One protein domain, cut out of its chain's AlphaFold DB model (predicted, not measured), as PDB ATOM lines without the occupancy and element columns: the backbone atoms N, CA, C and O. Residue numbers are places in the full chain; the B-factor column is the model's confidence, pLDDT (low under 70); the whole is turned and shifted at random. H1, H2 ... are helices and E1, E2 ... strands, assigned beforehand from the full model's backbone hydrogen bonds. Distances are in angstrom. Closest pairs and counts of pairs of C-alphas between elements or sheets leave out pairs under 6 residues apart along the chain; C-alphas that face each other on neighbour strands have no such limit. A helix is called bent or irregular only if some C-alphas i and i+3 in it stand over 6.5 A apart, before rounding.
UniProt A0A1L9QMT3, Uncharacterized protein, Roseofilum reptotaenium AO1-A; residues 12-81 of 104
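What this domain is: This is residues 12 to 81 of the 104 residues of an uncharacterized protein of Roseofilum reptotaenium AO1-A (UniProt A0A1L9QMT3). Two small two-stranded hairpins, E1 with E2 and E3 with E4, meet through E2 and E4 beside a pair of helices, the long H2 with the shorter H1 packed on it at a slant. The hairpin of E3 and E4 follows the end of H2 and comes near its residues 60 to 64. The 70 printed residues run E1, E2, H1, H2, E3, E4, a mixed class of helices and strands with both sheets antiparallel. The whole is compact, with a radius of gyration of the C-alphas of 11.7 A, yet elongated, spanning 37 by 23 by 18 A.

How they stand to each other: Look first at the hairpin of E1, residues 12 to 14, and E2, residues 20 to 23, where N 13 and O 21 are 2.9 A apart, within hydrogen-bond range. In the hairpin of E3, residues 69 to 71, and E4, residues 78 to 80, find N 70 and O 79, also 2.9 A apart. The closest C-alphas of E2 and E4, those of Val 21 and Leu 78, are 5.5 A apart. H1, residues 27 to 37, touches H2, residues 48 to 65, closest at the C-alphas of Phe 37 and Gly 57, 4.1 A; they run the same way at a steep tilt of 40 degrees. H2 and E4 are near each other, while E1 and H2 are apart. Each O i to N i+4 pair of H2 is within hydrogen-bond range, against 5 of 7 in H1.

Where its parts are: Find C-alpha 12 at (12.968, 10.183, 22.038), where E1 begins. H2 runs 25.7 A from C-alpha 48 at (26.238, 7.455, 3.812) to C-alpha 65. H1 covers 15.8 A and is only just irregular: C-alphas 28 and 31 are 6.9 A apart. E2 covers 9.7 A, E1 7.0 A, and E3 and E4 7.1 A each; E4 ends at C-alpha 80, (16.584, -4.671, 24.335).

The domain as a whole: The two C-alphas farthest apart, those of Arg 45 and Ser 74, are 37.6 A apart. The printed part has no cut and no long link. Its mean pLDDT is 95.0, and no printed residue is under 70.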
ATOM      1  N   VAL A  12      14.042  11.147  22.300       91.25
ATOM      2  CA  VAL A  12      12.968  10.183  22.038       91.25
ATOM      3  C   VAL A  12      12.218  10.642  20.799       91.25
ATOM      4  O   VAL A  12      11.684  11.750  20.778       91.25
ATOM      5  N   ILE A  13      12.169   9.800  19.772       92.81
ATOM      6  CA  ILE A  13      11.440  10.086  18.534       92.81
ATOM      7  C   ILE A  13      10.488   8.939  18.181       92.81
ATOM      8  O   ILE A  13      10.822   7.774  18.413       92.81
ATOM      9  N   PRO A  14       9.316   9.238  17.589       92.94
ATOM     10  CA  PRO A  14       8.405   8.203  17.131       92.94
ATOM     11  C   PRO A  14       8.990   7.509  15.901       92.94
ATOM     12  O   PRO A  14       9.323   8.157  14.899       92.94
ATOM     13  N   LEU A  15       9.128   6.189  15.978       93.25
ATOM     14  CA  LEU A  15       9.552   5.331  14.875       93.25
ATOM     15  C   LEU A  15       8.343   4.889  14.041       93.25
ATOM     16  O   LEU A  15       8.395   4.940  12.814       93.25
ATOM     17  N   THR A  16       7.253   4.530  14.719       92.62
ATOM     18  CA  THR A  16       5.914   4.287  14.159       92.62
ATOM     19  C   THR A  16       4.867   4.968  15.049       92.62
ATOM     20  O   THR A  16       5.222   5.642  16.016       92.62
ATOM     21  N   GLU A  17       3.577   4.794  14.763       89.88
ATOM     22  CA  GLU A  17       2.487   5.283  15.629       89.88
ATOM     23  C   GLU A  17       2.495   4.644  17.030       89.88
ATOM     24  O   GLU A  17       2.003   5.222  18.002       89.88
ATOM     25  N   THR A  18       3.066   3.444  17.147       92.81
ATOM     26  CA  THR A  18       3.028   2.627  18.365       92.81
ATOM     27  C   THR A  18       4.395   2.397  18.992       92.81
ATOM     28  O   THR A  18       4.453   1.812  20.069       92.81
ATOM     29  N   ILE A  19       5.483   2.844  18.355       95.62
ATOM     30  CA  ILE A  19       6.856   2.563  18.784       95.62
ATOM     31  C   ILE A  19       7.675   3.851  18.791       95.62
ATOM     32  O   ILE A  19       7.778   4.544  17.778       95.62
ATOM     33  N   ASN A  20       8.325   4.114  19.919       95.94
ATOM     34  CA  ASN A  20       9.269   5.202  20.132       95.94
ATOM     35  C   ASN A  20      10.695   4.654  20.267       95.94
ATOM     36  O   ASN A  20      10.895   3.525  20.708       95.94
ATOM     37  N   VAL A  21      11.702   5.455  19.923       94.25
ATOM     38  CA  VAL A  21      13.119   5.078  20.059       94.25
ATOM     39  C   VAL A  21      13.953   6.214  20.621       94.25
ATOM     40  O   VAL A  21      13.713   7.378  20.305       94.25
ATOM     41  N   HIS A  22      14.972   5.861  21.402       93.00
ATOM     42  CA  HIS A  22      16.056   6.776  21.741       93.00
ATOM     43  C   HIS A  22      17.098   6.778  20.629       93.00
ATOM     44  O   HIS A  22      17.610   5.728  20.237       93.00
ATOM     45  N   THR A  23      17.438   7.961  20.129       90.81
ATOM     46  CA  THR A  23      18.500   8.105  19.137       90.81
ATOM     47  C   THR A  23      19.143   9.485  19.203       90.81
ATOM     48  O   THR A  23      18.513  10.484  19.539       90.81
ATOM     49  N   ASP A  24      20.426   9.532  18.879       91.38
ATOM     50  CA  ASP A  24      21.239  10.733  18.698       91.38
ATOM     51  C   ASP A  24      21.285  11.204  17.230       91.38
ATOM     52  O   ASP A  24      21.949  12.195  16.904       91.38
ATOM     53  N   LEU A  25      20.573  10.514  16.330       91.81
ATOM     54  CA  LEU A  25      20.510  10.858  14.915       91.81
ATOM     55  C   LEU A  25      19.954  12.272  14.705       91.81
ATOM     56  O   LEU A  25      18.967  12.684  15.314       91.81
ATOM     57  N   SER A  26      20.565  13.001  13.766       92.06
ATOM     58  CA  SER A  26      20.018  14.280  13.300       92.06
ATOM     59  C   SER A  26      18.590  14.084  12.756       92.06
ATOM     60  O   SER A  26      18.353  13.084  12.066       92.06
ATOM     61  N   PRO A  27      17.653  15.030  12.983       92.19
ATOM     62  CA  PRO A  27      16.282  14.955  12.470       92.19
ATOM     63  C   PRO A  27      16.183  14.634  10.970       92.19
ATOM     64  O   PRO A  27      15.299  13.892  10.546       92.19
ATOM     65  N   GLU A  28      17.132  15.111  10.162       93.94
ATOM     66  CA  GLU A  28      17.190  14.866   8.712       93.94
ATOM     67  C   GLU A  28      17.424  13.388   8.322       93.94
ATOM     68  O   GLU A  28      17.196  13.001   7.170       93.94
ATOM     69  N   HIS A  29      17.893  12.558   9.262       95.56
ATOM     70  CA  HIS A  29      18.145  11.127   9.076       95.56
ATOM     71  C   HIS A  29      16.982  10.251   9.560       95.56
ATOM     72  O   HIS A  29      16.897   9.083   9.172       95.56
ATOM     73  N   ILE A  30      16.060  10.805  10.353       95.50
ATOM     74  CA  ILE A  30      14.912  10.076  10.908       95.50
ATOM     75  C   ILE A  30      14.014   9.455   9.825       95.50
ATOM     76  O   ILE A  30      13.627   8.298   9.988       95.50
ATOM     77  N   PRO A  31      13.720  10.115   8.685       95.69
ATOM     78  CA  PRO A  31      12.952   9.473   7.619       95.69
ATOM     79  C   PRO A  31      13.617   8.202   7.073       95.69
ATOM     80  O   PRO A  31      12.930   7.223   6.793       95.69
ATOM     81  N   ALA A  32      14.950   8.184   6.961       97.56
ATOM     82  CA  ALA A  32      15.681   7.008   6.494       97.56
ATOM     83  C   ALA A  32      15.640   5.874   7.531       97.56
ATOM     84  O   ALA A  32      15.409   4.724   7.164       97.56
ATOM     85  N   LEU A  33      15.775   6.204   8.822       97.50
ATOM     86  CA  LEU A  33      15.596   5.261   9.931       97.50
ATOM     87  C   LEU A  33      14.217   4.590   9.886       97.50
ATOM     88  O   LEU A  33      14.129   3.362   9.891       97.50
ATOM     89  N   ARG A  34      13.148   5.390   9.780       97.25
ATOM     90  CA  ARG A  34      11.767   4.890   9.673       97.25
ATOM     91  C   ARG A  34      11.580   4.004   8.448       97.25
ATOM     92  O   ARG A  34      11.012   2.924   8.562       97.25
ATOM     93  N   ALA A  35      12.108   4.425   7.296       97.50
ATOM     94  CA  ALA A  35      12.033   3.638   6.071       97.50
ATOM     95  C   ALA A  35      12.707   2.266   6.231       97.50
ATOM     96  O   ALA A  35      12.182   1.257   5.768       97.50
ATOM     97  N   GLY A  36      13.842   2.225   6.933       97.69
ATOM     98  CA  GLY A  36      14.527   0.983   7.265       97.69
ATOM     99  C   GLY A  36      13.700   0.087   8.171       97.69
ATOM    100  O   GLY A  36      13.539  -1.094   7.886       97.69
ATOM    101  N   PHE A  37      13.122   0.643   9.235       97.75
ATOM    102  CA  PHE A  37      12.281  -0.128  10.149       97.75
ATOM    103  C   PHE A  37      11.021  -0.693   9.471       97.75
ATOM    104  O   PHE A  37      10.611  -1.814   9.758       97.75
ATOM    105  N   ALA A  38      10.452   0.041   8.514       97.00
ATOM    106  CA  ALA A  38       9.341  -0.412   7.678       97.00
ATOM    107  C   ALA A  38       9.759  -1.364   6.534       97.00
ATOM    108  O   ALA A  38       8.918  -1.755   5.731       97.00
ATOM    109  N   LEU A  39      11.039  -1.755   6.459       96.69
ATOM    110  CA  LEU A  39      11.604  -2.656   5.446       96.69
ATOM    111  C   LEU A  39      11.501  -2.150   3.996       96.69
ATOM    112  O   LEU A  39      11.578  -2.942   3.058       96.69
ATOM    113  N   TYR A  40      11.407  -0.835   3.783       97.31
ATOM    114  CA  TYR A  40      11.516  -0.271   2.438       97.31
ATOM    115  C   TYR A  40      12.923  -0.491   1.851       97.31
ATOM    116  O   TYR A  40      13.914  -0.529   2.598       97.31
ATOM    117  N   PRO A  41      13.050  -0.594   0.514       96.56
ATOM    118  CA  PRO A  41      14.349  -0.681  -0.141       96.56
ATOM    119  C   PRO A  41      15.195   0.571   0.133       96.56
ATOM    120  O   PRO A  41      14.677   1.662   0.380       96.56
ATOM    121  N   SER A  42      16.520   0.425   0.078       94.25
ATOM    122  CA  SER A  42      17.425   1.570   0.204       94.25
ATOM    123  C   SER A  42      17.222   2.541  -0.953       94.25
ATOM    124  O   SER A  42      17.200   2.125  -2.111       94.25
ATOM    125  N   ASN A  43      17.170   3.840  -0.666       94.00
ATOM    126  CA  ASN A  43      17.162   4.853  -1.713       94.00
ATOM    127  C   ASN A  43      18.602   5.106  -2.213       94.00
ATOM    128  O   ASN A  43      19.440   5.533  -1.414       94.00
ATOM    129  N   PRO A  44      18.905   4.911  -3.511       93.31
ATOM    130  CA  PRO A  44      20.257   5.087  -4.049       93.31
ATOM    131  C   PRO A  44      20.759   6.539  -3.991       93.31
ATOM    132  O   PRO A  44      21.956   6.777  -4.097       93.31
ATOM    133  N   ARG A  45      19.869   7.522  -3.794       95.31
ATOM    134  CA  ARG A  45      20.230   8.943  -3.654       95.31
ATOM    135  C   ARG A  45      20.649   9.325  -2.232       95.31
ATOM    136  O   ARG A  45      20.961  10.485  -1.972       95.31
ATOM    137  N   TRP A  46      20.579   8.402  -1.276       94.00
ATOM    138  CA  TRP A  46      20.968   8.690   0.097       94.00
ATOM    139  C   TRP A  46      22.480   8.790   0.250       94.00
ATOM    140  O   TRP A  46      23.240   7.975  -0.260       94.00
ATOM    141  N   ASN A  47      22.904   9.775   1.042       96.12
ATOM    142  CA  ASN A  47      24.270   9.830   1.534       96.12
ATOM    143  C   ASN A  47      24.539   8.691   2.537       96.12
ATOM    144  O   ASN A  47      23.624   8.005   3.014       96.12
ATOM    145  N   ILE A  48      25.809   8.525   2.906       96.81
ATOM    146  CA  ILE A  48      26.238   7.455   3.812       96.81
ATOM    147  C   ILE A  48      25.545   7.506   5.183       96.81
ATOM    148  O   ILE A  48      25.252   6.457   5.758       96.81
ATOM    149  N   PHE A  49      25.227   8.694   5.703       96.81
ATOM    150  CA  PHE A  49      24.574   8.851   7.006       96.81
ATOM    151  C   PHE A  49      23.114   8.390   6.978       96.81
ATOM    152  O   PHE A  49      22.693   7.627   7.846       96.81
ATOM    153  N   LYS A  50      22.362   8.760   5.935       97.12
ATOM    154  CA  LYS A  50      20.992   8.277   5.714       97.12
ATOM    155  C   LYS A  50      20.963   6.769   5.477       97.12
ATOM    156  O   LYS A  50      20.121   6.084   6.048       97.12
ATOM    157  N   PHE A  51      21.917   6.231   4.714       97.88
ATOM    158  CA  PHE A  51      22.027   4.784   4.526       97.88
ATOM    159  C   PHE A  51      22.299   4.041   5.845       97.88
ATOM    160  O   PHE A  51      21.679   3.013   6.112       97.88
ATOM    161  N   ARG A  52      23.179   4.571   6.708       97.44
ATOM    162  CA  ARG A  52      23.426   4.012   8.049       97.44
ATOM    163  C   ARG A  52      22.175   4.052   8.925       97.44
ATOM    164  O   ARG A  52      21.858   3.039   9.539       97.44
ATOM    165  N   ALA A  53      21.447   5.169   8.932       97.50
ATOM    166  CA  ALA A  53      20.183   5.283   9.656       97.50
ATOM    167  C   ALA A  53      19.153   4.251   9.163       97.50
ATOM    168  O   ALA A  53      18.561   3.535   9.964       97.50
ATOM    169  N   TRP A  54      19.001   4.086   7.847       98.19
ATOM    170  CA  TRP A  54      18.150   3.042   7.268       98.19
ATOM    171  C   TRP A  54      18.580   1.625   7.660       98.19
ATOM    172  O   TRP A  54      17.748   0.801   8.046       98.19
ATOM    173  N   ARG A  55      19.882   1.326   7.612       98.12
ATOM    174  CA  ARG A  55      20.402   0.017   8.026       98.12
ATOM    175  C   ARG A  55      20.098  -0.260   9.499       98.12
ATOM    176  O   ARG A  55      19.695  -1.377   9.808       98.12
ATOM    177  N   LEU A  56      20.250   0.740  10.366       97.31
ATOM    178  CA  LEU A  56      19.910   0.641  11.785       97.31
ATOM    179  C   LEU A  56      18.421   0.332  11.981       97.31
ATOM    180  O   LEU A  56      18.078  -0.594  12.708       97.31
ATOM    181  N   GLY A  57      17.543   1.037  11.262       97.44
ATOM    182  CA  GLY A  57      16.103   0.775  11.296       97.44
ATOM    183  C   GLY A  57      15.766  -0.665  10.904       97.44
ATOM    184  O   GLY A  57      15.012  -1.331  11.612       97.44
ATOM    185  N   ARG A  58      16.378  -1.186   9.829       98.06
ATOM    186  CA  ARG A  58      16.211  -2.598   9.435       98.06
ATOM    187  C   ARG A  58      16.683  -3.561  10.519       98.06
ATOM    188  O   ARG A  58      15.979  -4.516  10.824       98.06
ATOM    189  N   GLN A  59      17.855  -3.312  11.104       97.81
ATOM    190  CA  GLN A  59      18.396  -4.148  12.180       97.81
ATOM    191  C   GLN A  59      17.442  -4.210  13.372       97.81
ATOM    192  O   GLN A  59      17.156  -5.298  13.854       97.81
ATOM    193  N   TRP A  60      16.886  -3.075  13.794       97.44
ATOM    194  CA  TRP A  60      15.889  -3.037  14.863       97.44
ATOM    195  C   TRP A  60      14.603  -3.774  14.513       97.44
ATOM    196  O   TRP A  60      14.048  -4.458  15.367       97.44
ATOM    197  N   ARG A  61      14.131  -3.681  13.265       97.44
ATOM    198  CA  ARG A  61      12.947  -4.434  12.838       97.44
ATOM    199  C   ARG A  61      13.179  -5.938  12.937       97.44
ATOM    200  O   ARG A  61      12.309  -6.633  13.456       97.44
ATOM    201  N   TYR A  62      14.334  -6.414  12.477       97.75
ATOM    202  CA  TYR A  62      14.691  -7.828  12.563       97.75
ATOM    203  C   TYR A  62      14.912  -8.280  14.007       97.75
ATOM    204  O   TYR A  62      14.380  -9.314  14.388       97.75
ATOM    205  N   ALA A  63      15.598  -7.489  14.834       96.19
ATOM    206  CA  ALA A  63      15.801  -7.797  16.250       96.19
ATOM    207  C   ALA A  63      14.468  -7.866  17.020       96.19
ATOM    208  O   ALA A  63      14.272  -8.752  17.847       96.19
ATOM    209  N   LEU A  64      13.514  -6.986  16.696       95.50
ATOM    210  CA  LEU A  64      12.153  -7.047  17.235       95.50
ATOM    211  C   LEU A  64      11.408  -8.311  16.775       95.50
ATOM    212  O   LEU A  64      10.681  -8.909  17.557       95.50
ATOM    213  N   GLN A  65      11.578  -8.736  15.519       95.75
ATOM    214  CA  GLN A  65      10.994  -9.991  15.020       95.75
ATOM    215  C   GLN A  65      11.639 -11.233  15.648       95.75
ATOM    216  O   GLN A  65      10.957 -12.234  15.835       95.75
ATOM    217  N   ALA A  66      12.929 -11.162  15.974       96.06
ATOM    218  CA  ALA A  66      13.683 -12.229  16.619       96.06
ATOM    219  C   ALA A  66      13.473 -12.295  18.145       96.06
ATOM    220  O   ALA A  66      13.956 -13.226  18.780       96.06
ATOM    221  N   GLY A  67      12.775 -11.321  18.744       95.06
ATOM    222  CA  GLY A  67      12.585 -11.237  20.197       95.06
ATOM    223  C   GLY A  67      13.814 -10.744  20.974       95.06
ATOM    224  O   GLY A  67      13.834 -10.799  22.199       95.06
ATOM    225  N   GLU A  68      14.838 -10.238  20.286       95.62
ATOM    226  CA  GLU A  68      16.021  -9.614  20.900       95.62
ATOM    227  C   GLU A  68      15.734  -8.182  21.380       95.62
ATOM    228  O   GLU A  68      16.413  -7.638  22.256       95.62
ATOM    229  N   MET A  69      14.723  -7.551  20.784       95.50
ATOM    230  CA  MET A  69      14.173  -6.272  21.209       95.50
ATOM    231  C   MET A  69      12.683  -6.414  21.479       95.50
ATOM    232  O   MET A  69      12.000  -7.217  20.848       95.50
ATOM    233  N   GLU A  70      12.175  -5.583  22.376       95.38
ATOM    234  CA  GLU A  70      10.765  -5.530  22.736       95.38
ATOM    235  C   GLU A  70      10.293  -4.083  22.870       95.38
ATOM    236  O   GLU A  70      11.088  -3.151  23.028       95.38
ATOM    237  N   VAL A  71       8.980  -3.883  22.779       95.00
ATOM    238  CA  VAL A  71       8.360  -2.576  22.999       95.00
ATOM    239  C   VAL A  71       7.883  -2.528  24.443       95.00
ATOM    240  O   VAL A  71       6.986  -3.277  24.823       95.00
ATOM    241  N   CYS A  72       8.463  -1.636  25.243       93.00
ATOM    242  CA  CYS A  72       8.064  -1.441  26.629       93.00
ATOM    243  C   CYS A  72       6.585  -1.005  26.692       93.00
ATOM    244  O   CYS A  72       6.243   0.055  26.155       93.00
ATOM    245  N   PRO A  73       5.695  -1.763  27.364       89.69
ATOM    246  CA  PRO A  73       4.261  -1.470  27.365       89.69
ATOM    247  C   PRO A  73       3.908  -0.096  27.950       89.69
ATOM    248  O   PRO A  73       2.956   0.541  27.506       89.69
ATOM    249  N   SER A  74       4.685   0.383  28.925       90.75
ATOM    250  CA  SER A  74       4.383   1.608  29.674       90.75
ATOM    251  C   SER A  74       4.657   2.895  28.894       90.75
ATOM    252  O   SER A  74       3.960   3.886  29.085       90.75
ATOM    253  N   ASN A  75       5.678   2.911  28.035       90.44
ATOM    254  CA  ASN A  75       6.142   4.129  27.353       90.44
ATOM    255  C   ASN A  75       6.372   3.941  25.843       90.44
ATOM    256  O   ASN A  75       6.819   4.868  25.160       90.44
ATOM    257  N   ARG A  76       6.041   2.754  25.317       94.56
ATOM    258  CA  ARG A  76       6.175   2.376  23.907       94.56
ATOM    259  C   ARG A  76       7.608   2.454  23.373       94.56
ATOM    260  O   ARG A  76       7.801   2.508  22.161       94.56
ATOM    261  N   LEU A  77       8.622   2.484  24.239       95.31
ATOM    262  CA  LEU A  77      10.016   2.522  23.805       95.31
ATOM    263  C   LEU A  77      10.472   1.149  23.321       95.31
ATOM    264  O   LEU A  77      10.263   0.148  24.001       95.31
ATOM    265  N   LEU A  78      11.146   1.119  22.175       95.25
ATOM    266  CA  LEU A  78      11.878  -0.052  21.723       95.25
ATOM    267  C   LEU A  78      13.150  -0.196  22.563       95.25
ATOM    268  O   LEU A  78      14.044   0.653  22.514       95.25
ATOM    269  N   VAL A  79      13.229  -1.275  23.326       94.50
ATOM    270  CA  VAL A  79      14.341  -1.586  24.223       94.50
ATOM    271  C   VAL A  79      14.886  -2.974  23.906       94.50
ATOM    272  O   VAL A  79      14.253  -3.755  23.197       94.50
ATOM    273  N   ARG A  80      16.092  -3.288  24.386       92.69
ATOM    274  CA  ARG A  80      16.584  -4.671  24.335       92.69
ATOM    275  C   ARG A  80      15.735  -5.526  25.264       92.69
ATOM    276  O   ARG A  80      15.476  -5.098  26.386       92.69
ATOM    277  N   ALA A  81      15.354  -6.710  24.802       90.56
ATOM    278  CA  ALA A  81      14.669  -7.668  25.647       90.56
ATOM    279  C   ALA A  81      15.587  -8.038  26.818       90.56
ATOM    280  O   ALA A  81      16.769  -8.349  26.626       90.56
TER     281      ALA A  81